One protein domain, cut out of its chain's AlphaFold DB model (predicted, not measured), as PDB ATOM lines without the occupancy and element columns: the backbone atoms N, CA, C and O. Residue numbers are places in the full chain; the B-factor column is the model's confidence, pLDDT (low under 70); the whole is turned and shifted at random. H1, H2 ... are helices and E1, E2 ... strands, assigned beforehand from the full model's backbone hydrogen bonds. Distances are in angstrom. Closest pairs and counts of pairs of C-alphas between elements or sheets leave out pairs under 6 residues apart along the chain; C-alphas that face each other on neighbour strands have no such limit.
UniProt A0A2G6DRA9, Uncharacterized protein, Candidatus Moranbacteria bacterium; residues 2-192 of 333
ATOM      1  N   GLU A   2     -48.345 -43.251  36.509       39.41
ATOM      2  CA  GLU A   2     -47.416 -43.268  37.668       39.41
ATOM      3  C   GLU A   2     -46.062 -43.971  37.433       39.41
ATOM      4  O   GLU A   2     -45.056 -43.570  38.010       39.41
ATOM      5  N   LYS A   3     -45.999 -44.982  36.555       38.44
ATOM      6  CA  LYS A   3     -44.765 -45.754  36.313       38.44
ATOM      7  C   LYS A   3     -43.640 -44.929  35.662       38.44
ATOM      8  O   LYS A   3     -42.499 -45.013  36.099       38.44
ATOM      9  N   HIS A   4     -43.981 -44.076  34.693       49.09
ATOM     10  CA  HIS A   4     -43.014 -43.186  34.041       49.09
ATOM     11  C   HIS A   4     -42.519 -42.075  34.977       49.09
ATOM     12  O   HIS A   4     -41.383 -41.635  34.859       49.09
ATOM     13  N   VAL A   5     -43.333 -41.654  35.951       55.31
ATOM     14  CA  VAL A   5     -42.956 -40.602  36.908       55.31
ATOM     15  C   VAL A   5     -41.881 -41.088  37.884       55.31
ATOM     16  O   VAL A   5     -40.957 -40.335  38.178       55.31
ATOM     17  N   GLN A   6     -41.961 -42.336  38.363       56.06
ATOM     18  CA  GLN A   6     -40.941 -42.887  39.263       56.06
ATOM     19  C   GLN A   6     -39.635 -43.211  38.522       56.06
ATOM     20  O   GLN A   6     -38.571 -42.838  39.001       56.06
ATOM     21  N   GLU A   7     -39.709 -43.817  37.331       58.97
ATOM     22  CA  GLU A   7     -38.527 -44.097  36.495       58.97
ATOM     23  C   GLU A   7     -37.785 -42.801  36.104       58.97
ATOM     24  O   GLU A   7     -36.554 -42.758  36.131       58.97
ATOM     25  N   ASN A   8     -38.518 -41.712  35.839       56.94
ATOM     26  CA  ASN A   8     -37.934 -40.394  35.576       56.94
ATOM     27  C   ASN A   8     -37.334 -39.742  36.839       56.94
ATOM     28  O   ASN A   8     -36.316 -39.060  36.744       56.94
ATOM     29  N   ARG A   9     -37.921 -39.948  38.026       58.28
ATOM     30  CA  ARG A   9     -37.363 -39.448  39.300       58.28
ATOM     31  C   ARG A   9     -36.072 -40.165  39.684       58.28
ATOM     32  O   ARG A   9     -35.075 -39.497  39.935       58.28
ATOM     33  N   ASP A  10     -36.064 -41.494  39.624       62.00
ATOM     34  CA  ASP A  10     -34.865 -42.299  39.883       62.00
ATOM     35  C   ASP A  10     -33.747 -41.962  38.870       62.00
ATOM     36  O   ASP A  10     -32.559 -41.996  39.197       62.00
ATOM     37  N   PHE A  11     -34.105 -41.585  37.635       65.62
ATOM     38  CA  PHE A  11     -33.163 -41.059  36.646       65.62
ATOM     39  C   PHE A  11     -32.527 -39.735  37.092       65.62
ATOM     40  O   PHE A  11     -31.304 -39.600  37.043       65.62
ATOM     41  N   PHE A  12     -33.323 -38.763  37.532       65.75
ATOM     42  CA  PHE A  12     -32.818 -37.446  37.925       65.75
ATOM     43  C   PHE A  12     -31.901 -37.497  39.150       65.75
ATOM     44  O   PHE A  12     -30.945 -36.724  39.222       65.75
ATOM     45  N   ASP A  13     -32.121 -38.463  40.042       65.19
ATOM     46  CA  ASP A  13     -31.237 -38.724  41.177       65.19
ATOM     47  C   ASP A  13     -29.866 -39.276  40.738       65.19
ATOM     48  O   ASP A  13     -28.841 -38.961  41.344       65.19
ATOM     49  N   ASN A  14     -29.820 -40.055  39.651       63.28
ATOM     50  CA  ASN A  14     -28.579 -40.613  39.099       63.28
ATOM     51  C   ASN A  14     -27.884 -39.685  38.084       63.28
ATOM     52  O   ASN A  14     -26.681 -39.817  37.851       63.28
ATOM     53  N   PHE A  15     -28.616 -38.744  37.481       65.94
ATOM     54  CA  PHE A  15     -28.126 -37.846  36.431       65.94
ATOM     55  C   PHE A  15     -28.520 -36.381  36.701       65.94
ATOM     56  O   PHE A  15     -29.244 -35.765  35.911       65.94
ATOM     57  N   PRO A  16     -27.991 -35.770  37.780       65.44
ATOM     58  CA  PRO A  16     -28.348 -34.411  38.206       65.44
ATOM     59  C   PRO A  16     -28.028 -33.329  37.162       65.44
ATOM     60  O   PRO A  16     -28.592 -32.238  37.189       65.44
ATOM     61  N   PHE A  17     -27.162 -33.616  36.190       69.44
ATOM     62  CA  PHE A  17     -26.895 -32.687  35.092       69.44
ATOM     63  C   PHE A  17     -28.097 -32.520  34.154       69.44
ATOM     64  O   PHE A  17     -28.317 -31.427  33.640       69.44
ATOM     65  N   ALA A  18     -28.870 -33.588  33.918       67.12
ATOM     66  CA  ALA A  18     -30.036 -33.532  33.043       67.12
ATOM     67  C   ALA A  18     -31.122 -32.663  33.684       67.12
ATOM     68  O   ALA A  18     -31.752 -31.863  32.998       67.12
ATOM     69  N   VAL A  19     -31.249 -32.743  35.015       67.31
ATOM     70  CA  VAL A  19     -32.058 -31.818  35.819       67.31
ATOM     71  C   VAL A  19     -31.614 -30.377  35.578       67.31
ATOM     72  O   VAL A  19     -32.442 -29.539  35.243       67.31
ATOM     73  N   ASN A  20     -30.313 -30.095  35.692       68.69
ATOM     74  CA  ASN A  20     -29.782 -28.740  35.541       68.69
ATOM     75  C   ASN A  20     -30.076 -28.140  34.151       68.69
ATOM     76  O   ASN A  20     -30.558 -27.013  34.050       68.69
ATOM     77  N   VAL A  21     -29.861 -28.916  33.082       69.31
ATOM     78  CA  VAL A  21     -30.134 -28.472  31.702       69.31
ATOM     79  C   VAL A  21     -31.618 -28.155  31.492       69.31
ATOM     80  O   VAL A  21     -31.946 -27.163  30.842       69.31
ATOM     81  N   LEU A  22     -32.518 -28.966  32.056       67.56
ATOM     82  CA  LEU A  22     -33.967 -28.787  31.917       67.56
ATOM     83  C   LEU A  22     -34.546 -27.711  32.841       67.56
ATOM     84  O   LEU A  22     -35.560 -27.107  32.497       67.56
ATOM     85  N   GLN A  23     -33.930 -27.474  33.999       66.94
ATOM     86  CA  GLN A  23     -34.343 -26.430  34.940       66.94
ATOM     87  C   GLN A  23     -33.898 -25.037  34.489       66.94
ATOM     88  O   GLN A  23     -34.614 -24.071  34.740       66.94
ATOM     89  N   ASN A  24     -32.769 -24.932  33.777       67.06
ATOM     90  CA  ASN A  24     -32.216 -23.660  33.301       67.06
ATOM     91  C   ASN A  24     -32.047 -23.626  31.768       67.06
ATOM     92  O   ASN A  24     -30.959 -23.331  31.264       67.06
ATOM     93  N   PRO A  25     -33.108 -23.890  30.981       65.62
ATOM     94  CA  PRO A  25     -32.995 -24.085  29.538       65.62
ATOM     95  C   PRO A  25     -32.382 -22.865  28.833       65.62
ATOM     96  O   PRO A  25     -31.504 -23.008  27.981       65.62
ATOM     97  N   ARG A  26     -32.753 -21.649  29.252       65.69
ATOM     98  CA  ARG A  26     -32.247 -20.396  28.666       65.69
ATOM     99  C   ARG A  26     -30.758 -20.164  28.901       65.69
ATOM    100  O   ARG A  26     -30.079 -19.691  27.992       65.69
ATOM    101  N   GLU A  27     -30.239 -20.518  30.078       64.25
ATOM    102  CA  GLU A  27     -28.801 -20.413  30.384       64.25
ATOM    103  C   GLU A  27     -27.963 -21.338  29.490       64.25
ATOM    104  O   GLU A  27     -26.783 -21.094  29.237       64.25
ATOM    105  N   HIS A  28     -28.609 -22.372  28.955       62.09
ATOM    106  CA  HIS A  28     -28.025 -23.387  28.095       62.09
ATOM    107  C   HIS A  28     -28.408 -23.224  26.612       62.09
ATOM    108  O   HIS A  28     -28.156 -24.121  25.806       62.09
ATOM    109  N   GLY A  29     -28.989 -22.075  26.235       60.28
ATOM    110  CA  GLY A  29     -29.359 -21.760  24.851       60.28
ATOM    111  C   GLY A  29     -30.511 -22.608  24.301       60.28
ATOM    112  O   GLY A  29     -30.668 -22.739  23.084       60.28
ATOM    113  N   ILE A  30     -31.311 -23.203  25.185       68.75
ATOM    114  CA  ILE A  30     -32.568 -23.875  24.863       68.75
ATOM    115  C   ILE A  30     -33.675 -22.818  24.914       68.75
ATOM    116  O   ILE A  30     -33.878 -22.131  25.918       68.75
ATOM    117  N   TYR A  31     -34.385 -22.678  23.803       68.25
ATOM    118  CA  TYR A  31     -35.477 -21.739  23.618       68.25
ATOM    119  C   TYR A  31     -36.792 -22.504  23.653       68.25
ATOM    120  O   TYR A  31     -37.374 -22.790  22.613       68.25
ATOM    121  N   LEU A  32     -37.248 -22.813  24.864       66.75
ATOM    122  CA  LEU A  32     -38.610 -23.284  25.078       66.75
ATOM    123  C   LEU A  32     -39.580 -22.099  24.980       66.75
ATOM    124  O   LEU A  32     -39.281 -21.008  25.483       66.75
ATOM    125  N   MET A  33     -40.734 -22.302  24.343       61.91
ATOM    126  CA  MET A  33     -41.767 -21.264  24.208       61.91
ATOM    127  C   MET A  33     -42.435 -20.913  25.549       61.91
ATOM    128  O   MET A  33     -42.961 -19.812  25.692       61.91
ATOM    129  N   ASP A  34     -42.372 -21.803  26.545       64.81
ATOM    130  CA  ASP A  34     -42.797 -21.514  27.921       64.81
ATOM    131  C   ASP A  34     -41.589 -21.228  28.820       64.81
ATOM    132  O   ASP A  34     -40.642 -22.016  28.872       64.81
ATOM    133  N   GLU A  35     -41.630 -20.108  29.548       59.09
ATOM    134  CA  GLU A  35     -40.562 -19.695  30.465       59.09
ATOM    135  C   GLU A  35     -40.480 -20.565  31.728       59.09
ATOM    136  O   GLU A  35     -39.455 -20.550  32.406       59.09
ATOM    137  N   ASN A  36     -41.526 -21.338  32.037       59.03
ATOM    138  CA  ASN A  36     -41.641 -22.112  33.275       59.03
ATOM    139  C   ASN A  36     -41.010 -23.518  33.208       59.03
ATOM    140  O   ASN A  36     -41.279 -24.348  34.073       59.03
ATOM    141  N   GLY A  37     -40.168 -23.801  32.208       61.12
ATOM    142  CA  GLY A  37     -39.537 -25.115  32.040       61.12
ATOM    143  C   GLY A  37     -40.532 -26.206  31.618       61.12
ATOM    144  O   GLY A  37     -41.540 -25.916  30.966       61.12
ATOM    145  N   LEU A  38     -40.219 -27.468  31.939       64.38
ATOM    146  CA  LEU A  38     -41.086 -28.623  31.668       64.38
ATOM    147  C   LEU A  38     -42.334 -28.607  32.565       64.38
ATOM    148  O   LEU A  38     -42.227 -28.431  33.778       64.38
ATOM    149  N   LYS A  39     -43.506 -28.843  31.975       66.25
ATOM    150  CA  LYS A  39     -44.786 -28.998  32.682       66.25
ATOM    151  C   LYS A  39     -45.118 -30.467  32.937       66.25
ATOM    152  O   LYS A  39     -44.648 -31.349  32.228       66.25
ATOM    153  N   ASP A  40     -46.033 -30.715  33.875       60.38
ATOM    154  CA  ASP A  40     -46.539 -32.063  34.197       60.38
ATOM    155  C   ASP A  40     -47.204 -32.786  33.005       60.38
ATOM    156  O   ASP A  40     -47.299 -34.012  33.009       60.38
ATOM    157  N   ASN A  41     -47.653 -32.041  31.989       62.50
ATOM    158  CA  ASN A  41     -48.280 -32.582  30.777       62.50
ATOM    159  C   ASN A  41     -47.306 -32.722  29.592       62.50
ATOM    160  O   ASN A  41     -47.742 -33.123  28.514       62.50
ATOM    161  N   ASP A  42     -46.028 -32.369  29.757       70.62
ATOM    162  CA  ASP A  42     -45.031 -32.510  28.696       70.62
ATOM    163  C   ASP A  42     -44.603 -33.981  28.577       70.62
ATOM    164  O   ASP A  42     -44.365 -34.670  29.575       70.62
ATOM    165  N   GLU A  43     -44.470 -34.475  27.346       79.75
ATOM    166  CA  GLU A  43     -43.968 -35.825  27.109       79.75
ATOM    167  C   GLU A  43     -42.438 -35.811  27.166       79.75
ATOM    168  O   GLU A  43     -41.779 -35.217  26.314       79.75
ATOM    169  N   LEU A  44     -41.864 -36.470  28.174       79.69
ATOM    170  CA  LEU A  44     -40.418 -36.591  28.346       79.69
ATOM    171  C   LEU A  44     -39.962 -38.030  28.091       79.69
ATOM    172  O   LEU A  44     -40.344 -38.950  28.816       79.69
ATOM    173  N   ALA A  45     -39.088 -38.205  27.103       83.88
ATOM    174  CA  ALA A  45     -38.434 -39.469  26.791       83.88
ATOM    175  C   ALA A  45     -36.923 -39.365  27.008       83.88
ATOM    176  O   ALA A  45     -36.275 -38.435  26.526       83.88
ATOM    177  N   ILE A  46     -36.340 -40.345  27.700       80.38
ATOM    178  CA  ILE A  46     -34.905 -40.373  27.989       80.38
ATOM    179  C   ILE A  46     -34.304 -41.688  27.500       80.38
ATOM    180  O   ILE A  46     -34.772 -42.770  27.849       80.38
ATOM    181  N   GLU A  47     -33.259 -41.594  26.682       87.50
ATOM    182  CA  GLU A  47     -32.558 -42.732  26.096       87.50
ATOM    183  C   GLU A  47     -31.063 -42.686  26.413       87.50
ATOM    184  O   GLU A  47     -30.435 -41.627  26.409       87.50
ATOM    185  N   PHE A  48     -30.470 -43.864  26.597       86.25
ATOM    186  CA  PHE A  48     -29.030 -44.024  26.767       86.25
ATOM    187  C   PHE A  48     -28.449 -44.800  25.601       86.25
ATOM    188  O   PHE A  48     -28.962 -45.853  25.217       86.25
ATOM    189  N   LYS A  49     -27.363 -44.279  25.035       93.62
ATOM    190  CA  LYS A  49     -26.672 -44.895  23.902       93.62
ATOM    191  C   LYS A  49     -25.168 -44.826  24.103       93.62
ATOM    192  O   LYS A  49     -24.657 -44.033  24.885       93.62
ATOM    193  N   VAL A  50     -24.447 -45.659  23.371       94.69
ATOM    194  CA  VAL A  50     -23.001 -45.499  23.203       94.69
ATOM    195  C   VAL A  50     -22.785 -44.577  22.008       94.69
ATOM    196  O   VAL A  50     -23.436 -44.757  20.979       94.69
ATOM    197  N   ALA A  51     -21.913 -43.575  22.137       94.44
ATOM    198  CA  ALA A  51     -21.594 -42.697  21.016       94.44
ATOM    199  C   ALA A  51     -20.926 -43.484  19.880       94.44
ATOM    200  O   ALA A  51     -20.016 -44.284  20.106       94.44
ATOM    201  N   ASP A  52     -21.349 -43.211  18.650       94.44
ATOM    202  CA  ASP A  52     -20.842 -43.852  17.445       94.44
ATOM    203  C   ASP A  52     -20.521 -42.820  16.350       94.44
ATOM    204  O   ASP A  52     -20.662 -41.605  16.527       94.44
ATOM    205  N   GLY A  53     -20.051 -43.299  15.197       93.06
ATOM    206  CA  GLY A  53     -19.740 -42.420  14.075       93.06
ATOM    207  C   GLY A  53     -20.982 -41.716  13.520       93.06
ATOM    208  O   GLY A  53     -20.869 -40.589  13.040       93.06
ATOM    209  N   ARG A  54     -22.174 -42.327  13.620       92.56
ATOM    210  CA  ARG A  54     -23.429 -41.719  13.145       92.56
ATOM    211  C   ARG A  54     -23.761 -40.467  13.942       92.56
ATOM    212  O   ARG A  54     -24.141 -39.469  13.338       92.56
ATOM    213  N   LEU A  55     -23.541 -40.480  15.262       93.81
ATOM    214  CA  LEU A  55     -23.644 -39.270  16.074       93.81
ATOM    215  C   LEU A  55     -22.736 -38.177  15.514       93.81
ATOM    216  O   LEU A  55     -23.216 -37.081  15.275       93.81
ATOM    217  N   LEU A  56     -21.458 -38.469  15.252       92.69
ATOM    218  CA  LEU A  56     -20.478 -37.466  14.812       92.69
ATOM    219  C   LEU A  56     -20.854 -36.753  13.510       92.69
ATOM    220  O   LEU A  56     -20.586 -35.557  13.377       92.69
ATOM    221  N   PHE A  57     -21.469 -37.472  12.573       92.31
ATOM    222  CA  PHE A  57     -21.936 -36.930  11.295       92.31
ATOM    223  C   PHE A  57     -23.429 -36.601  11.295       92.31
ATOM    224  O   PHE A  57     -23.997 -36.319  10.239       92.31
ATOM    225  N   ARG A  58     -24.066 -36.581  12.471       90.38
ATOM    226  CA  ARG A  58     -25.436 -36.105  12.596       90.38
ATOM    227  C   ARG A  58     -25.498 -34.630  12.220       90.38
ATOM    228  O   ARG A  58     -24.753 -33.801  12.748       90.38
ATOM    229  N   GLN A  59     -26.428 -34.332  11.328       83.81
ATOM    230  CA  GLN A  59     -26.901 -32.991  11.037       83.81
ATOM    231  C   GLN A  59     -28.326 -32.870  11.550       83.81
ATOM    232  O   GLN A  59     -29.068 -33.850  11.562       83.81
ATOM    233  N   ASN A  60     -28.693 -31.668  11.954       80.38
ATOM    234  CA  ASN A  60     -30.056 -31.284  12.256       80.38
ATOM    235  C   ASN A  60     -30.260 -29.855  11.743       80.38
ATOM    236  O   ASN A  60     -29.299 -29.132  11.471       80.38
ATOM    237  N   LEU A  61     -31.521 -29.459  11.661       76.00
ATOM    238  CA  LEU A  61     -31.939 -28.075  11.510       76.00
ATOM    239  C   LEU A  61     -32.969 -27.806  12.596       76.00
ATOM    240  O   LEU A  61     -33.835 -28.644  12.856       76.00
ATOM    241  N   ASN A  62     -32.865 -26.652  13.234       76.88
ATOM    242  CA  ASN A  62     -33.914 -26.182  14.118       76.88
ATOM    243  C   ASN A  62     -34.985 -25.506  13.261       76.88
ATOM    244  O   ASN A  62     -34.668 -24.717  12.376       76.88
ATOM    245  N   GLY A  63     -36.249 -25.842  13.497       75.88
ATOM    246  CA  GLY A  63     -37.392 -25.333  12.739       75.88
ATOM    247  C   GLY A  63     -38.234 -24.392  13.590       75.88
ATOM    248  O   GLY A  63     -38.321 -24.568  14.800       75.88
ATOM    249  N   GLY A  64     -38.859 -23.380  12.988       68.81
ATOM    250  CA  GLY A  64     -39.780 -22.486  13.704       68.81
ATOM    251  C   GLY A  64     -39.145 -21.540  14.736       68.81
ATOM    252  O   GLY A  64     -39.873 -20.795  15.387       68.81
ATOM    253  N   LEU A  65     -37.813 -21.533  14.894       64.31
ATOM    254  CA  LEU A  65     -37.110 -20.685  15.874       64.31
ATOM    255  C   LEU A  65     -36.585 -19.364  15.296       64.31
ATOM    256  O   LEU A  65     -36.381 -18.410  16.060       64.31
ATOM    257  N   ALA A  66     -36.359 -19.313  13.979       57.47
ATOM    258  CA  ALA A  66     -35.931 -18.117  13.261       57.47
ATOM    259  C   ALA A  66     -37.093 -17.120  13.116       57.47
ATOM    260  O   ALA A  66     -38.253 -17.501  13.001       57.47
ATOM    261  N   GLY A  67     -36.792 -15.820  13.093       49.59
ATOM    262  CA  GLY A  67     -37.796 -14.762  12.910       49.59
ATOM    263  C   GLY A  67     -38.362 -14.645  11.487       49.59
ATOM    264  O   GLY A  67     -39.037 -13.660  11.203       49.59
ATOM    265  N   SER A  68     -38.062 -15.595  10.593       44.66
ATOM    266  CA  SER A  68     -38.442 -15.556   9.176       44.66
ATOM    267  C   SER A  68     -39.700 -16.379   8.900       44.66
ATOM    268  O   SER A  68     -39.896 -17.465   9.435       44.66
ATOM    269  N   PHE A  69     -40.560 -15.873   8.021       44.78
ATOM    270  CA  PHE A  69     -41.884 -16.430   7.726       44.78
ATOM    271  C   PHE A  69     -41.872 -17.795   7.018       44.78
ATOM    272  O   PHE A  69     -42.913 -18.443   6.916       44.78
ATOM    273  N   SER A  70     -40.714 -18.238   6.522       44.84
ATOM    274  CA  SER A  70     -40.544 -19.482   5.763       44.84
ATOM    275  C   SER A  70     -40.313 -20.726   6.629       44.84
ATOM    276  O   SER A  70     -40.336 -21.834   6.099       44.84
ATOM    277  N   CYS A  71     -40.114 -20.582   7.946       47.31
ATOM    278  CA  CYS A  71     -39.702 -21.688   8.820       47.31
ATOM    279  C   CYS A  71     -40.842 -22.357   9.609       47.31
ATOM    280  O   CYS A  71     -40.569 -23.155  10.507       47.31
ATOM    281  N   TYR A  72     -42.109 -22.041   9.319       53.91
ATOM    282  CA  TYR A  72     -43.242 -22.647  10.020       53.91
ATOM    283  C   TYR A  72     -43.501 -24.069   9.520       53.91
ATOM    284  O   TYR A  72     -43.847 -24.282   8.356       53.91
ATOM    285  N   ARG A  73     -43.386 -25.045  10.424       56.12
ATOM    286  CA  ARG A  73     -43.751 -26.436  10.156       56.12
ATOM    287  C   ARG A  73     -45.275 -26.541  10.168       56.12
ATOM    288  O   ARG A  73     -45.890 -26.686  11.219       56.12
ATOM    289  N   SER A  74     -45.886 -26.404   8.996       51.44
ATOM    290  CA  SER A  74     -47.284 -26.764   8.776       51.44
ATOM    291  C   SER A  74     -47.323 -28.075   8.003       51.44
ATOM    292  O   SER A  74     -46.724 -28.156   6.932       51.44
ATOM    293  N   MET A  75     -48.029 -29.059   8.571       53.84
ATOM    294  CA  MET A  75     -48.702 -30.201   7.928       53.84
ATOM    295  C   MET A  75     -48.373 -31.573   8.530       53.84
ATOM    296  O   MET A  75     -47.498 -32.293   8.062       53.84
ATOM    297  N   GLU A  76     -49.231 -31.977   9.468       49.44
ATOM    298  CA  GLU A  76     -49.742 -33.344   9.597       49.44
ATOM    299  C   GLU A  76     -51.275 -33.253   9.676       49.44
ATOM    300  O   GLU A  76     -51.798 -32.326  10.295       49.44
ATOM    301  N   LYS A  77     -52.022 -34.200   9.083       51.59
ATOM    302  CA  LYS A  77     -53.504 -34.216   9.136       51.59
ATOM    303  C   LYS A  77     -54.068 -34.174  10.568       51.59
ATOM    304  O   LYS A  77     -55.215 -33.785  10.748       51.59
ATOM    305  N   ASN A  78     -53.267 -34.550  11.568       59.88
ATOM    306  CA  ASN A  78     -53.662 -34.627  12.976       59.88
ATOM    307  C   ASN A  78     -53.357 -33.352  13.788       59.88
ATOM    308  O   ASN A  78     -53.669 -33.315  14.973       59.88
ATOM    309  N   ARG A  79     -52.743 -32.321  13.190       72.50
ATOM    310  CA  ARG A  79     -52.333 -31.085  13.887       72.50
ATOM    311  C   ARG A  79     -52.889 -29.831  13.192       72.50
ATOM    312  O   ARG A  79     -52.182 -28.853  12.966       72.50
ATOM    313  N   GLU A  80     -54.164 -29.879  12.796       75.94
ATOM    314  CA  GLU A  80     -54.857 -28.759  12.142       75.94
ATOM    315  C   GLU A  80     -54.908 -27.520  13.061       75.94
ATOM    316  O   GLU A  80     -55.147 -27.636  14.260       75.94
ATOM    317  N   ASN A  81     -54.692 -26.323  12.497       81.81
ATOM    318  CA  ASN A  81     -54.587 -25.042  13.221       81.81
ATOM    319  C   ASN A  81     -53.462 -24.970  14.269       81.81
ATOM    320  O   ASN A  81     -53.538 -24.157  15.190       81.81
ATOM    321  N   GLN A  82     -52.417 -25.784  14.128       83.88
ATOM    322  CA  GLN A  82     -51.227 -25.704  14.969       83.88
ATOM    323  C   GLN A  82     -49.996 -25.320  14.150       83.88
ATOM    324  O   GLN A  82     -49.905 -25.590  12.950       83.88
ATOM    325  N   VAL A  83     -49.037 -24.694  14.822       82.62
ATOM    326  CA  VAL A  83     -47.720 -24.359  14.286       82.62
ATOM    327  C   VAL A  83     -46.647 -24.943  15.198       82.62
ATOM    328  O   VAL A  83     -46.720 -24.809  16.420       82.62
ATOM    329  N   GLY A  84     -45.678 -25.631  14.593       82.12
ATOM    330  CA  GLY A  84     -44.611 -26.322  15.312       82.12
ATOM    331  C   GLY A  84     -43.281 -25.567  15.314       82.12
ATOM    332  O   GLY A  84     -42.924 -24.922  14.321       82.12
ATOM    333  N   ALA A  85     -42.534 -25.702  16.406       81.31
ATOM    334  CA  ALA A  85     -41.122 -25.356  16.524       81.31
ATOM    335  C   ALA A  85     -40.328 -26.587  16.978       81.31
ATOM    336  O   ALA A  85     -40.786 -27.353  17.819       81.31
ATOM    337  N   SER A  86     -39.132 -26.762  16.426       84.31
ATOM    338  CA  SER A  86     -38.254 -27.889  16.733       84.31
ATOM    339  C   SER A  86     -36.868 -27.366  17.081       84.31
ATOM    340  O   SER A  86     -36.278 -26.611  16.302       84.31
ATOM    341  N   GLN A  87     -36.320 -27.791  18.213       84.38
ATOM    342  CA  GLN A  87     -34.977 -27.437  18.647       84.38
ATOM    343  C   GLN A  87     -34.138 -28.676  18.932       84.38
ATOM    344  O   GLN A  87     -34.556 -29.587  19.635       84.38
ATOM    345  N   ASN A  88     -32.908 -28.662  18.436       87.88
ATOM    346  CA  ASN A  88     -31.874 -29.639  18.709       87.88
ATOM    347  C   ASN A  88     -30.668 -28.918  19.309       87.88
ATOM    348  O   ASN A  88     -30.143 -27.964  18.721       87.88
ATOM    349  N   VAL A  89     -30.201 -29.394  20.459       89.19
ATOM    350  CA  VAL A  89     -29.001 -28.877  21.124       89.19
ATOM    351  C   VAL A  89     -28.166 -30.048  21.616       89.19
ATOM    352  O   VAL A  89     -28.687 -30.981  22.221       89.19
ATOM    353  N   LEU A  90     -26.863 -30.012  21.342       92.12
ATOM    354  CA  LEU A  90     -25.929 -31.027  21.814       92.12
ATOM    355  C   LEU A  90     -25.005 -30.429  22.868       92.12
ATOM    356  O   LEU A  90     -24.285 -29.468  22.605       92.12
ATOM    357  N   PHE A  91     -24.986 -31.037  24.044       90.25
ATOM    358  CA  PHE A  91     -24.110 -30.668  25.144       90.25
ATOM    359  C   PHE A  91     -22.952 -31.649  25.240       90.25
ATOM    360  O   PHE A  91     -23.131 -32.852  25.062       90.25
ATOM    361  N   ALA A  92     -21.771 -31.143  25.571       91.44
ATOM    362  CA  ALA A  92     -20.676 -31.964  26.065       91.44
ATOM    363  C   ALA A  92     -20.499 -31.682  27.553       91.44
ATOM    364  O   ALA A  92     -20.314 -30.523  27.935       91.44
ATOM    365  N   THR A  93     -20.553 -32.723  28.379       88.25
ATOM    366  CA  THR A  93     -20.501 -32.605  29.839       88.25
ATOM    367  C   THR A  93     -19.362 -33.429  30.422       88.25
ATOM    368  O   THR A  93     -18.934 -34.430  29.837       88.25
ATOM    369  N   ASP A  94     -18.838 -32.994  31.567       88.00
ATOM    370  CA  ASP A  94     -17.908 -33.799  32.359       88.00
ATOM    371  C   ASP A  94     -18.647 -34.815  33.253       88.00
ATOM    372  O   ASP A  94     -19.878 -34.888  33.271       88.00
ATOM    373  N   ALA A  95     -17.889 -35.615  34.008       85.38
ATOM    374  CA  ALA A  95     -18.445 -36.637  34.899       85.38
ATOM    375  C   ALA A  95     -19.258 -36.060  36.075       85.38
ATOM    376  O   ALA A  95     -20.064 -36.776  36.662       85.38
ATOM    377  N   ASN A  96     -19.062 -34.781  36.408       82.44
ATOM    378  CA  ASN A  96     -19.798 -34.085  37.463       82.44
ATOM    379  C   ASN A  96     -21.062 -33.402  36.928       82.44
ATOM    380  O   ASN A  96     -21.803 -32.795  37.700       82.44
ATOM    381  N   GLY A  97     -21.304 -33.464  35.616       77.50
ATOM    382  CA  GLY A  97     -22.442 -32.809  34.993       77.50
ATOM    383  C   GLY A  97     -22.213 -31.360  34.588       77.50
ATOM    384  O   GLY A  97     -23.158 -30.692  34.170       77.50
ATOM    385  N   GLN A  98     -20.986 -30.848  34.691       84.38
ATOM    386  CA  GLN A  98     -20.681 -29.502  34.233       84.38
ATOM    387  C   GLN A  98     -20.726 -29.465  32.704       84.38
ATOM    388  O   GLN A  98     -20.030 -30.226  32.027       84.38
ATOM    389  N   VAL A  99     -21.523 -28.548  32.148       86.31
ATOM    390  CA  VAL A  99     -21.543 -28.287  30.706       86.31
ATOM    391  C   VAL A  99     -20.207 -27.674  30.304       86.31
ATOM    392  O   VAL A  99     -19.882 -26.542  30.656       86.31
ATOM    393  N   LEU A 100     -19.421 -28.439  29.553       87.25
ATOM    394  CA  LEU A 100     -18.149 -27.996  28.998       87.25
ATOM    395  C   LEU A 100     -18.372 -27.201  27.715       87.25
ATOM    396  O   LEU A 100     -17.638 -26.244  27.454       87.25
ATOM    397  N   ARG A 101     -19.350 -27.624  26.896       87.81
ATOM    398  CA  ARG A 101     -19.709 -27.001  25.615       87.81
ATOM    399  C   ARG A 101     -21.147 -27.259  25.202       87.81
ATOM    400  O   ARG A 101     -21.747 -28.254  25.598       87.81
ATOM    401  N   VAL A 102     -21.615 -26.391  24.310       87.75
ATOM    402  CA  VAL A 102     -22.912 -26.471  23.647       87.75
ATOM    403  C   VAL A 102     -22.708 -26.310  22.142       87.75
ATOM    404  O   VAL A 102     -21.939 -25.452  21.706       87.75
ATOM    405  N   LEU A 103     -23.373 -27.148  21.355       87.75
ATOM    406  CA  LEU A 103     -23.484 -27.031  19.908       87.75
ATOM    407  C   LEU A 103     -24.948 -26.777  19.560       87.75
ATOM    408  O   LEU A 103     -25.825 -27.575  19.894       87.75
ATOM    409  N   HIS A 104     -25.172 -25.688  18.833       83.94
ATOM    410  CA  HIS A 104     -26.459 -25.357  18.242       83.94
ATOM    411  C   HIS A 104     -26.404 -25.640  16.745       83.94
ATOM    412  O   HIS A 104     -25.487 -25.186  16.056       83.94
ATOM    413  N   TRP A 105     -27.386 -26.387  16.246       84.94
ATOM    414  CA  TRP A 105     -27.611 -26.477  14.809       84.94
ATOM    415  C   TRP A 105     -28.268 -25.191  14.273       84.94
ATOM    416  O   TRP A 105     -28.896 -24.467  15.049       84.94
ATOM    417  N   PRO A 106     -28.120 -24.886  12.969       78.50
ATOM    418  CA  PRO A 106     -28.726 -23.705  12.352       78.50
ATOM    419  C   PRO A 106     -30.257 -23.681  12.487       78.50
ATOM    420  O   PRO A 106     -30.893 -24.735  12.513       78.50
ATOM    421  N   ASN A 107     -30.848 -22.480  12.535       73.00
ATOM    422  CA  ASN A 107     -32.302 -22.278  12.659       73.00
ATOM    423  C   ASN A 107     -33.027 -22.159  11.311       73.00
ATOM    424  O   ASN A 107     -34.254 -22.047  11.272       73.00
ATOM    425  N   SER A 108     -32.281 -22.131  10.209       65.69
ATOM    426  CA  SER A 108     -32.825 -22.110   8.858       65.69
ATOM    427  C   SER A 108     -31.770 -22.514   7.827       65.69
ATOM    428  O   SER A 108     -30.568 -22.356   8.047       65.69
ATOM    429  N   ASP A 109     -32.234 -22.960   6.657       60.69
ATOM    430  CA  ASP A 109     -31.382 -23.116   5.472       60.69
ATOM    431  C   ASP A 109     -30.767 -21.776   5.031       60.69
ATOM    432  O   ASP A 109     -29.749 -21.759   4.345       60.69
ATOM    433  N   GLU A 110     -31.388 -20.643   5.384       57.56
ATOM    434  CA  GLU A 110     -30.883 -19.301   5.074       57.56
ATOM    435  C   GLU A 110     -29.682 -18.926   5.945       57.56
ATOM    436  O   GLU A 110     -28.688 -18.434   5.407       57.56
ATOM    437  N   ASP A 111     -29.706 -19.260   7.239       54.94
ATOM    438  CA  ASP A 111     -28.534 -19.155   8.124       54.94
ATOM    439  C   ASP A 111     -27.367 -20.005   7.586       54.94
ATOM    440  O   ASP A 111     -26.199 -19.643   7.722       54.94
ATOM    441  N   GLU A 112     -27.686 -21.104   6.897       52.97
ATOM    442  CA  GLU A 112     -26.727 -21.992   6.234       52.97
ATOM    443  C   GLU A 112     -26.356 -21.557   4.791       52.97
ATOM    444  O   GLU A 112     -25.441 -22.127   4.189       52.97
ATOM    445  N   LYS A 113     -27.076 -20.599   4.187       49.59
ATOM    446  CA  LYS A 113     -26.823 -20.063   2.828       49.59
ATOM    447  C   LYS A 113     -26.063 -18.740   2.846       49.59
ATOM    448  O   LYS A 113     -25.297 -18.491   1.919       49.59
ATOM    449  N   TYR A 114     -26.291 -17.902   3.856       45.12
ATOM    450  CA  TYR A 114     -25.621 -16.606   4.014       45.12
ATOM    451  C   TYR A 114     -24.406 -16.663   4.949       45.12
ATOM    452  O   TYR A 114     -23.619 -15.717   4.978       45.12
ATOM    453  N   GLY A 115     -24.209 -17.770   5.668       42.38
ATOM    454  CA  GLY A 115     -22.962 -18.075   6.359       42.38
ATOM    455  C   GLY A 115     -21.974 -18.777   5.429       42.38
ATOM    456  O   GLY A 115     -22.303 -19.784   4.811       42.38
ATOM    457  N   GLU A 116     -20.733 -18.295   5.384       43.69
ATOM    458  CA  GLU A 116     -19.571 -18.930   4.739       43.69
ATOM    459  C   GLU A 116     -19.206 -20.324   5.318       43.69
ATOM    460  O   GLU A 116     -18.100 -20.820   5.106       43.69
ATOM    461  N   SER A 117     -20.083 -20.977   6.087       52.53
ATOM    462  CA  SER A 117     -19.748 -22.159   6.874       52.53
ATOM    463  C   SER A 117     -20.143 -23.466   6.189       52.53
ATOM    464  O   SER A 117     -21.271 -23.652   5.732       52.53
ATOM    465  N   GLU A 118     -19.200 -24.407   6.188       61.88
ATOM    466  CA  GLU A 118     -19.442 -25.833   5.967       61.88
ATOM    467  C   GLU A 118     -20.621 -26.351   6.822       61.88
ATOM    468  O   GLU A 118     -20.906 -25.784   7.882       61.88
ATOM    469  N   PRO A 119     -21.293 -27.445   6.410       72.44
ATOM    470  CA  PRO A 119     -22.405 -28.005   7.170       72.44
ATOM    471  C   PRO A 119     -22.043 -28.271   8.638       72.44
ATOM    472  O   PRO A 119     -20.973 -28.809   8.942       72.44
ATOM    473  N   VAL A 120     -22.952 -27.934   9.555       80.12
ATOM    474  CA  VAL A 120     -22.727 -28.119  10.994       80.12
ATOM    475  C   VAL A 120     -23.036 -29.561  11.391       80.12
ATOM    476  O   VAL A 120     -24.190 -29.989  11.453       80.12
ATOM    477  N   PHE A 121     -21.983 -30.313  11.692       88.56
ATOM    478  CA  PHE A 121     -22.070 -31.680  12.195       88.56
ATOM    479  C   PHE A 121     -21.916 -31.723  13.715       88.56
ATOM    480  O   PHE A 121     -21.228 -30.887  14.302       88.56
ATOM    481  N   ALA A 122     -22.464 -32.753  14.364       90.94
ATOM    482  CA  ALA A 122     -22.288 -32.959  15.804       90.94
ATOM    483  C   ALA A 122     -20.813 -32.972  16.231       90.94
ATOM    484  O   ALA A 122     -20.476 -32.454  17.293       90.94
ATOM    485  N   ARG A 123     -19.911 -33.511  15.393       89.81
ATOM    486  CA  ARG A 123     -18.464 -33.535  15.663       89.81
ATOM    487  C   ARG A 123     -17.872 -32.148  15.932       89.81
ATOM    488  O   ARG A 123     -16.818 -32.051  16.555       89.81
ATOM    489  N   ASN A 124     -18.532 -31.078  15.485       88.56
ATOM    490  CA  ASN A 124     -18.101 -29.706  15.719       88.56
ATOM    491  C   ASN A 124     -18.083 -29.362  17.222       88.56
ATOM    492  O   ASN A 124     -17.288 -28.514  17.622       88.56
ATOM    493  N   ILE A 125     -18.840 -30.085  18.066       88.94
ATOM    494  CA  ILE A 125     -18.818 -29.947  19.535       88.94
ATOM    495  C   ILE A 125     -17.405 -30.077  20.120       88.94
ATOM    496  O   ILE A 125     -17.087 -29.471  21.142       88.94
ATOM    497  N   PHE A 126     -16.525 -30.832  19.464       87.06
ATOM    498  CA  PHE A 126     -15.186 -31.107  19.966       87.06
ATOM    499  C   PHE A 126     -14.144 -30.027  19.634       87.06
ATOM    500  O   PHE A 126     -13.073 -30.006  20.245       87.06
ATOM    501  N   PHE A 127     -14.421 -29.120  18.694       79.81
ATOM    502  CA  PHE A 127     -13.434 -28.161  18.188       79.81
ATOM    503  C   PHE A 127     -13.689 -26.758  18.750       79.81
ATOM    504  O   PHE A 127     -14.809 -26.259  18.728       79.81
ATOM    505  N   LYS A 128     -12.671 -26.088  19.319       63.44
ATOM    506  CA  LYS A 128     -12.757 -24.642  19.628       63.44
ATOM    507  C   LYS A 128     -12.453 -23.863  18.356       63.44
ATOM    508  O   LYS A 128     -11.522 -24.248  17.657       63.44
ATOM    509  N   HIS A 129     -13.106 -22.721  18.152       52.84
ATOM    510  CA  HIS A 129     -12.661 -21.752  17.147       52.84
ATOM    511  C   HIS A 129     -11.205 -21.276  17.362       52.84
ATOM    512  O   HIS A 129     -10.630 -20.756  16.419       52.84
ATOM    513  N   ASP A 130     -10.586 -21.499  18.541       44.44
ATOM    514  CA  ASP A 130      -9.311 -20.841  18.887       44.44
ATOM    515  C   ASP A 130      -8.285 -21.612  19.758       44.44
ATOM    516  O   ASP A 130      -7.351 -21.011  20.284       44.44
ATOM    517  N   SER A 131      -8.379 -22.934  19.976       45.94
ATOM    518  CA  SER A 131      -7.298 -23.634  20.709       45.94
ATOM    519  C   SER A 131      -7.212 -25.142  20.483       45.94
ATOM    520  O   SER A 131      -8.213 -25.850  20.544       45.94
ATOM    521  N   ARG A 132      -5.969 -25.638  20.365       46.69
ATOM    522  CA  ARG A 132      -5.546 -27.057  20.307       46.69
ATOM    523  C   ARG A 132      -5.790 -27.854  21.606       46.69
ATOM    524  O   ARG A 132      -5.135 -28.868  21.835       46.69
ATOM    525  N   SER A 133      -6.669 -27.395  22.496       51.91
ATOM    526  CA  SER A 133      -7.006 -28.146  23.706       51.91
ATOM    527  C   SER A 133      -8.016 -29.235  23.354       51.91
ATOM    528  O   SER A 133      -9.174 -28.962  23.044       51.91
ATOM    529  N   ASN A 134      -7.550 -30.481  23.389       62.00
ATOM    530  CA  ASN A 134      -8.367 -31.669  23.192       62.00
ATOM    531  C   ASN A 134      -9.421 -31.744  24.306       62.00
ATOM    532  O   ASN A 134      -9.096 -32.070  25.444       62.00
ATOM    533  N   LEU A 135     -10.677 -31.404  23.996       75.62
ATOM    534  CA  LEU A 135     -11.765 -31.496  24.976       75.62
ATOM    535  C   LEU A 135     -12.143 -32.955  25.265       75.62
ATOM    536  O   LEU A 135     -12.719 -33.216  26.310       75.62
ATOM    537  N   PHE A 136     -11.803 -33.883  24.360       79.06
ATOM    538  CA  PHE A 136     -12.184 -35.300  24.416       79.06
ATOM    539  C   PHE A 136     -11.927 -35.935  25.780       79.06
ATOM    540  O   PHE A 136     -12.825 -36.566  26.314       79.06
ATOM    541  N   ASP A 137     -10.755 -35.688  26.370       80.75
ATOM    542  CA  ASP A 137     -10.338 -36.324  27.627       80.75
ATOM    543  C   ASP A 137     -11.118 -35.808  28.854       80.75
ATOM    544  O   ASP A 137     -10.976 -36.335  29.952       80.75
ATOM    545  N   LYS A 138     -11.915 -34.744  28.686       87.25
ATOM    546  CA  LYS A 138     -12.755 -34.155  29.738       87.25
ATOM    547  C   LYS A 138     -14.233 -34.502  29.584       87.25
ATOM    548  O   LYS A 138     -14.992 -34.304  30.526       87.25
ATOM    549  N   ILE A 139     -14.644 -34.950  28.400       90.00
ATOM    550  CA  ILE A 139     -16.043 -35.240  28.102       90.00
ATOM    551  C   ILE A 139     -16.357 -36.630  28.641       90.00
ATOM    552  O   ILE A 139     -15.798 -37.613  28.169       90.00
ATOM    553  N   ALA A 140     -17.277 -36.707  29.596       88.50
ATOM    554  CA  ALA A 140     -17.837 -37.973  30.051       88.50
ATOM    555  C   ALA A 140     -19.066 -38.363  29.221       88.50
ATOM    556  O   ALA A 140     -19.237 -39.534  28.876       88.50
ATOM    557  N   PHE A 141     -19.896 -37.377  28.860       90.25
ATOM    558  CA  PHE A 141     -21.131 -37.609  28.116       90.25
ATOM    559  C   PHE A 141     -21.337 -36.565  27.019       90.25
ATOM    560  O   PHE A 141     -20.989 -35.389  27.161       90.25
ATOM    561  N   LEU A 142     -21.963 -37.003  25.928       92.62
ATOM    562  CA  LEU A 142     -22.616 -36.109  24.980       92.62
ATOM    563  C   LEU A 142     -24.124 -36.226  25.167       92.62
ATOM    564  O   LEU A 142     -24.660 -37.327  25.169       92.62
ATOM    565  N   VAL A 143     -24.818 -35.108  25.311       90.81
ATOM    566  CA  VAL A 143     -26.249 -35.095  25.629       90.81
ATOM    567  C   VAL A 143     -26.967 -34.375  24.512       90.81
ATOM    568  O   VAL A 143     -26.796 -33.172  24.338       90.81
ATOM    569  N   LEU A 144     -27.735 -35.116  23.725       92.31
ATOM    570  CA  LEU A 144     -28.581 -34.546  22.691       92.31
ATOM    571  C   LEU A 144     -29.962 -34.287  23.280       92.31
ATOM    572  O   LEU A 144     -30.627 -35.227  23.705       92.31
ATOM    573  N   LEU A 145     -30.379 -33.029  23.270       89.06
ATOM    574  CA  LEU A 145     -31.741 -32.627  23.572       89.06
ATOM    575  C   LEU A 145     -32.454 -32.295  22.265       89.06
ATOM    576  O   LEU A 145     -31.972 -31.472  21.484       89.06
ATOM    577  N   GLU A 146     -33.592 -32.938  22.049       90.19
ATOM    578  CA  GLU A 146     -34.505 -32.719  20.932       90.19
ATOM    579  C   GLU A 146     -35.842 -32.289  21.543       90.19
ATOM    580  O   GLU A 146     -36.375 -32.975  22.411       90.19
ATOM    581  N   SER A 147     -36.352 -31.129  21.150       86.19
ATOM    582  CA  SER A 147     -37.621 -30.587  21.633       86.19
ATOM    583  C   SER A 147     -38.496 -30.256  20.443       86.19
ATOM    584  O   SER A 147     -38.076 -29.490  19.578       86.19
ATOM    585  N   ASP A 148     -39.712 -30.777  20.432       87.06
ATOM    586  CA  ASP A 148     -40.762 -30.429  19.484       87.06
ATOM    587  C   ASP A 148     -41.915 -29.779  20.256       87.06
ATOM    588  O   ASP A 148     -42.524 -30.379  21.140       87.06
ATOM    589  N   GLU A 149     -42.205 -28.522  19.941       85.19
ATOM    590  CA  GLU A 149     -43.262 -27.725  20.559       85.19
ATOM    591  C   GLU A 149     -44.336 -27.402  19.531       85.19
ATOM    592  O   GLU A 149     -44.032 -27.020  18.400       85.19
ATOM    593  N   TRP A 150     -45.597 -27.515  19.935       85.50
ATOM    594  CA  TRP A 150     -46.745 -27.237  19.084       85.50
ATOM    595  C   TRP A 150     -47.661 -26.243  19.765       85.50
ATOM    596  O   TRP A 150     -48.121 -26.472  20.883       85.50
ATOM    597  N   CYS A 151     -47.944 -25.145  19.078       85.19
ATOM    598  CA  CYS A 151     -48.799 -24.075  19.575       85.19
ATOM    599  C   CYS A 151     -50.004 -23.883  18.659       85.19
ATOM    600  O   CYS A 151     -49.955 -24.232  17.478       85.19
ATOM    601  N   LEU A 152     -51.069 -23.269  19.174       88.19
ATOM    602  CA  LEU A 152     -52.158 -22.780  18.329       88.19
ATOM    603  C   LEU A 152     -51.623 -21.763  17.320       88.19
ATOM    604  O   LEU A 152     -50.875 -20.854  17.677       88.19
ATOM    605  N   ASP A 153     -52.031 -21.902  16.065       86.50
ATOM    606  CA  ASP A 153     -51.687 -20.963  15.004       86.50
ATOM    607  C   ASP A 153     -52.580 -19.718  15.114       86.50
ATOM    608  O   ASP A 153     -53.764 -19.741  14.768       86.50
ATOM    609  N   THR A 154     -52.011 -18.607  15.583       85.31
ATOM    610  CA  THR A 154     -52.722 -17.315  15.682       85.31
ATOM    611  C   THR A 154     -52.946 -16.664  14.319       85.31
ATOM    612  O   THR A 154     -53.664 -15.668  14.224       85.31
ATOM    613  N   LYS A 155     -52.310 -17.192  13.261       83.44
ATOM    614  CA  LYS A 155     -52.280 -16.647  11.898       83.44
ATOM    615  C   LYS A 155     -51.676 -15.243  11.801       83.44
ATOM    616  O   LYS A 155     -51.776 -14.609  10.752       83.44
ATOM    617  N   ASN A 156     -51.031 -14.759  12.865       80.81
ATOM    618  CA  ASN A 156     -50.377 -13.461  12.876       80.81
ATOM    619  C   ASN A 156     -48.959 -13.570  12.297       80.81
ATOM    620  O   ASN A 156     -48.025 -14.010  12.967       80.81
ATOM    621  N   ASN A 157     -48.813 -13.137  11.046       74.50
ATOM    622  CA  ASN A 157     -47.538 -13.100  10.333       74.50
ATOM    623  C   ASN A 157     -46.895 -11.704  10.341       74.50
ATOM    624  O   ASN A 157     -45.975 -11.474   9.570       74.50
ATOM    625  N   ASP A 158     -47.351 -10.755  11.157       72.44
ATOM    626  CA  ASP A 158     -46.809  -9.386  11.116       72.44
ATOM    627  C   ASP A 158     -45.643  -9.183  12.096       72.44
ATOM    628  O   ASP A 158     -44.896  -8.210  12.001       72.44
ATOM    629  N   VAL A 159     -45.453 -10.115  13.037       71.75
ATOM    630  CA  VAL A 159     -44.425 -10.044  14.084       71.75
ATOM    631  C   VAL A 159     -43.622 -11.348  14.112       71.75
ATOM    632  O   VAL A 159     -44.219 -12.424  14.005       71.75
ATOM    633  N   PRO A 160     -42.286 -11.308  14.287       68.00
ATOM    634  CA  PRO A 160     -41.487 -12.508  14.517       68.00
ATOM    635  C   PRO A 160     -42.064 -13.342  15.664       68.00
ATOM    636  O   PRO A 160     -42.333 -12.813  16.741       68.00
ATOM    637  N   ARG A 161     -42.274 -14.642  15.422       69.25
ATOM    638  CA  ARG A 161     -42.953 -15.578  16.340       69.25
ATOM    639  C   ARG A 161     -44.405 -15.223  16.698       69.25
ATOM    640  O   ARG A 161     -45.010 -15.943  17.481       69.25
ATOM    641  N   GLY A 162     -45.003 -14.199  16.086       72.38
ATOM    642  CA  GLY A 162     -46.391 -13.792  16.331       72.38
ATOM    643  C   GLY A 162     -47.412 -14.889  16.026       72.38
ATOM    644  O   GLY A 162     -48.497 -14.883  16.604       72.38
ATOM    645  N   ARG A 163     -47.034 -15.853  15.178       79.25
ATOM    646  CA  ARG A 163     -47.841 -17.009  14.786       79.25
ATOM    647  C   ARG A 163     -48.013 -18.053  15.898       79.25
ATOM    648  O   ARG A 163     -48.993 -18.793  15.876       79.25
ATOM    649  N   PHE A 164     -47.087 -18.111  16.859       81.56
ATOM    650  CA  PHE A 164     -47.147 -19.047  17.982       81.56
ATOM    651  C   PHE A 164     -48.089 -18.509  19.063       81.56
ATOM    652  O   PHE A 164     -47.777 -17.541  19.753       81.56
ATOM    653  N   GLY A 165     -49.260 -19.130  19.178       82.94
ATOM    654  CA  GLY A 165     -50.234 -18.874  20.234       82.94
ATOM    655  C   GLY A 165     -49.979 -19.735  21.466       82.94
ATOM    656  O   GLY A 165     -48.841 -20.010  21.836       82.94
ATOM    657  N   GLU A 166     -51.057 -20.179  22.105       86.12
ATOM    658  CA  GLU A 166     -50.984 -21.029  23.294       86.12
ATOM    659  C   GLU A 166     -50.330 -22.387  22.988       86.12
ATOM    660  O   GLU A 166     -50.710 -23.057  22.023       86.12
ATOM    661  N   LEU A 167     -49.378 -22.798  23.832       85.25
ATOM    662  CA  LEU A 167     -48.729 -24.111  23.771       85.25
ATOM    663  C   LEU A 167     -49.776 -25.219  23.959       85.25
ATOM    664  O   LEU A 167     -50.462 -25.262  24.975       85.25
ATOM    665  N   GLN A 168     -49.885 -26.109  22.976       86.06
ATOM    666  CA  GLN A 168     -50.788 -27.260  22.984       86.06
ATOM    667  C   GLN A 168     -50.089 -28.513  23.494       86.06
ATOM    668  O   GLN A 168     -50.638 -29.236  24.323       86.06
ATOM    669  N   SER A 169     -48.876 -28.766  23.007       85.12
ATOM    670  CA  SER A 169     -48.066 -29.890  23.459       85.12
ATOM    671  C   SER A 169     -46.581 -29.613  23.295       85.12
ATOM    672  O   SER A 169     -46.156 -28.804  22.464       85.12
ATOM    673  N   ARG A 170     -45.797 -30.317  24.107       84.88
ATOM    674  CA  ARG A 170     -44.348 -30.362  24.017       84.88
ATOM    675  C   ARG A 170     -43.888 -31.799  24.191       84.88
ATOM    676  O   ARG A 170     -44.265 -32.469  25.151       84.88
ATOM    677  N   GLU A 171     -43.039 -32.224  23.274       86.88
ATOM    678  CA  GLU A 171     -42.328 -33.491  23.322       86.88
ATOM    679  C   GLU A 171     -40.841 -33.172  23.492       86.88
ATOM    680  O   GLU A 171     -40.251 -32.449  22.686       86.88
ATOM    681  N   VAL A 172     -40.229 -33.677  24.562       83.94
ATOM    682  CA  VAL A 172     -38.797 -33.533  24.825       83.94
ATOM    683  C   VAL A 172     -38.160 -34.908  24.862       83.94
ATOM    684  O   VAL A 172     -38.515 -35.770  25.665       83.94
ATOM    685  N   LYS A 173     -37.157 -35.101  24.013       88.62
ATOM    686  CA  LYS A 173     -36.323 -36.291  23.982       88.62
ATOM    687  C   LYS A 173     -34.899 -35.943  24.376       88.62
ATOM    688  O   LYS A 173     -34.252 -35.095  23.768       88.62
ATOM    689  N   ILE A 174     -34.380 -36.655  25.366       86.56
ATOM    690  CA  ILE A 174     -32.996 -36.538  25.813       86.56
ATOM    691  C   ILE A 174     -32.289 -37.846  25.505       86.56
ATOM    692  O   ILE A 174     -32.663 -38.898  26.011       86.56
ATOM    693  N   THR A 175     -31.243 -37.788  24.689       91.38
ATOM    694  CA  THR A 175     -30.361 -38.933  24.460       91.38
ATOM    695  C   THR A 175     -29.001 -38.670  25.091       91.38
ATOM    696  O   THR A 175     -28.272 -37.775  24.659       91.38
ATOM    697  N   VAL A 176     -28.643 -39.472  26.091       89.88
ATOM    698  CA  VAL A 176     -27.331 -39.444  26.742       89.88
ATOM    699  C   VAL A 176     -26.421 -40.462  26.063       89.88
ATOM    700  O   VAL A 176     -26.654 -41.671  26.114       89.88
ATOM    701  N   TYR A 177     -25.375 -39.969  25.413       93.44
ATOM    702  CA  TYR A 177     -24.356 -40.780  24.768       93.44
ATOM    703  C   TYR A 177     -23.136 -40.932  25.672       93.44
ATOM    704  O   TYR A 177     -22.432 -39.963  25.971       93.44
ATOM    705  N   HIS A 178     -22.866 -42.173  26.058       91.44
ATOM    706  CA  HIS A 178     -21.665 -42.565  26.778       91.44
ATOM    707  C   HIS A 178     -20.463 -42.676  25.848       91.44
ATOM    708  O   HIS A 178     -20.594 -42.986  24.657       91.44
ATOM    709  N   GLU A 179     -19.280 -42.478  26.424       92.12
ATOM    710  CA  GLU A 179     -18.024 -42.729  25.735       92.12
ATOM    711  C   GLU A 179     -17.945 -44.193  25.245       92.12
ATOM    712  O   GLU A 179     -18.229 -45.123  26.008       92.12
ATOM    713  N   PRO A 180     -17.568 -44.439  23.976       93.44
ATOM    714  CA  PRO A 180     -17.331 -45.793  23.495       93.44
ATOM    715  C   PRO A 180     -16.058 -46.373  24.115       93.44
ATOM    716  O   PRO A 180     -15.148 -45.647  24.499       93.44
ATOM    717  N   SER A 181     -15.910 -47.698  24.093       93.62
ATOM    718  CA  SER A 181     -14.708 -48.373  24.613       93.62
ATOM    719  C   SER A 181     -13.392 -47.914  23.964       93.62
ATOM    720  O   SER A 181     -12.322 -48.064  24.548       93.62
ATOM    721  N   CYS A 182     -13.451 -47.365  22.747       90.88
ATOM    722  CA  CYS A 182     -12.297 -46.820  22.038       90.88
ATOM    723  C   CYS A 182     -11.930 -45.383  22.455       90.88
ATOM    724  O   CYS A 182     -10.847 -44.914  22.093       90.88
ATOM    725  N   GLY A 183     -12.807 -44.709  23.196       92.00
ATOM    726  CA  GLY A 183     -12.710 -43.314  23.602       92.00
ATOM    727  C   GLY A 183     -13.178 -42.315  22.537       92.00
ATOM    728  O   GLY A 183     -13.063 -42.565  21.330       92.00
ATOM    729  N   PHE A 184     -13.650 -41.138  22.961       92.12
ATOM    730  CA  PHE A 184     -14.152 -40.095  22.046       92.12
ATOM    731  C   PHE A 184     -13.092 -39.623  21.044       92.12
ATOM    732  O   PHE A 184     -13.380 -39.412  19.863       92.12
ATOM    733  N   GLY A 185     -11.839 -39.491  21.488       89.88
ATOM    734  CA  GLY A 185     -10.746 -39.040  20.626       89.88
ATOM    735  C   GLY A 185     -10.449 -40.016  19.482       89.88
ATOM    736  O   GLY A 185     -10.156 -39.588  18.362       89.88
ATOM    737  N   LYS A 186     -10.526 -41.330  19.733       92.00
ATOM    738  CA  LYS A 186     -10.343 -42.342  18.685       92.00
ATOM    739  C   LYS A 186     -11.575 -42.428  17.788       92.00
ATOM    740  O   LYS A 186     -11.395 -42.484  16.573       92.00
ATOM    741  N   LEU A 187     -12.781 -42.352  18.361       92.88
ATOM    742  CA  LEU A 187     -14.033 -42.283  17.605       92.88
ATOM    743  C   LEU A 187     -13.989 -41.148  16.573       92.88
ATOM    744  O   LEU A 187     -14.221 -41.395  15.392       92.88
ATOM    745  N   LEU A 188     -13.610 -39.934  16.987       90.31
ATOM    746  CA  LEU A 188     -13.509 -38.786  16.083       90.31
ATOM    747  C   LEU A 188     -12.491 -39.004  14.960       90.31
ATOM    748  O   LEU A 188     -12.771 -38.679  13.810       90.31
ATOM    749  N   ARG A 189     -11.304 -39.526  15.283       89.12
ATOM    750  CA  ARG A 189     -10.228 -39.703  14.294       89.12
ATOM    751  C   ARG A 189     -10.521 -40.794  13.269       89.12
ATOM    752  O   ARG A 189      -9.977 -40.737  12.172       89.12
ATOM    753  N   GLN A 190     -11.293 -41.810  13.646       92.12
ATOM    754  CA  GLN A 190     -11.515 -42.996  12.816       92.12
ATOM    755  C   GLN A 190     -12.863 -42.988  12.096       92.12
ATOM    756  O   GLN A 190     -13.003 -43.655  11.073       92.12
ATOM    757  N   SER A 191     -13.842 -42.226  12.587       92.50
ATOM    758  CA  SER A 191     -15.134 -42.109  11.915       92.50
ATOM    759  C   SER A 191     -14.994 -41.269  10.652       92.50
ATOM    760  O   SER A 191     -14.547 -40.123  10.696       92.50
ATOM    761  N   ASN A 192     -15.421 -41.822   9.522       92.25
ATOM    762  CA  ASN A 192     -15.450 -41.121   8.243       92.25
ATOM    763  C   ASN A 192     -16.891 -40.857   7.788       92.25
ATOM    764  O   ASN A 192     -17.830 -41.548   8.193       92.25
TER     765      ASN A 192
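What this domain is: This is residues 2 to 192 of the 333 residues of an uncharacterized protein of Candidatus Moranbacteria bacterium (UniProt A0A2G6DRA9). A single twisted sheet of five strands, most of them long, makes the core of this domain; H2 lies over one face, H6 over the opposite face, and H1 only grazes the sheet beside its edge strand E1. H4, H6 and H7 gather near one end of the sheet, while the long unnamed stretch of residues 57 to 81 runs back along its E2 side, and residues 113 to 118, at and after H5, stick out. The printed part has 191 residues with seven named helices and five named strands, in the order H1 H2 H3 E1 H4 E2 E3 H5 H6 E4 E5 H7; the class is mixed, helices and strands. The sheet is mixed, with the order E1 E5 E4 E2 E3. The whole is compact, with a radius of gyration of the C-alphas of 17.7 A, and spans 50 by 48 by 29 A.

Where its parts are: H1, residues 2 to 14, begins with C-alpha 2 at (-47.416, -43.268, 37.668) and is 19.1 A long. H2, residues 16 to 23, is 10.5 A long, and H3 holds residues 25 to 28. E1, residues 43 to 50, is 23.4 A long, and H4 holds residues 53 to 56. E2, residues 82 to 93, is 34.8 A long, from C-alpha 82 at (-51.227, -25.704, 14.969). E3, residues 99 to 104, is 13.7 A long. H5 holds residues 111 to 114 and H6 residues 122 to 126. E4, residues 141 to 153, is 37.2 A long, and E5, residues 164 to 178, is 35.8 A long and bends by 80 degrees at residue 167. H7, residues 184 to 190, is 10.0 A long and ends with C-alpha 190 at (-11.515, -42.996, 12.816).

How they stand to each other: Edge strand E1 is parallel to E5 at 21 degrees, with N 47 and O 174 2.8 A apart. E5 and E4 are a hairpin, antiparallel at 166 degrees, with N 177 and O 142 2.7 A apart. E4 and E2 are antiparallel at 166 degrees, with N 87 and O 147 2.8 A apart. E2 and edge strand E3 are a hairpin, antiparallel at 143 degrees, with N 103 and O 90 2.8 A apart. E1, H4, E2, with E5 and E4 between the two strands in the sheet, and E3, H5 H6, E4, with E2 between the two strands, are split strand-helix-strand units, in each of which two strands that are not neighbours run the same way with helices between them along the chain; both crossovers are right-handed. H2 is on the sheet at a height of 8.6 A, over E4 and along the strands, at 22 degrees to E4 on the local plane. H1 and H2 are close but not clearly touching, with the closest C-alphas, those of Phe 12 and Val 19, 6.1 A apart. H3 only grazes the sheet, with residue 28. On the opposite face from H2, H6 has a height over the sheet of 8.2 A and is only just over E3, with 3 of its 5 C-alphas. H6 touches H4, with the closest C-alphas, those of Leu 56 and Arg 123, 4.5 A apart. H4 and H7 only just touch, with 3 pairs of C-alphas within 8 A, the closest those of Gly 53 and Leu 187 at 6.7 A. H5 is not on the sheet. In H1, H2 and H7 every O i to N i+4 pair is within hydrogen-bond range; H6 has 0 of 1, but 2 of 2 O i to N i+3 pairs, and H3, H4 and H5 are too short for an O i to N i+4 pair.

The domain as a whole: The two C-alphas farthest apart, those of Asp 158 and Ser 181, are 52.3 A apart. The printed part has no cut. The links from H3 to E1, H4 to E2 and H6 to E4 are long. The mean pLDDT of the printed part is 75.1, and 75 residues are under 70: residues 2 to 41, 64 to 78, 108 to 118, 128 to 134 and 160 to 161.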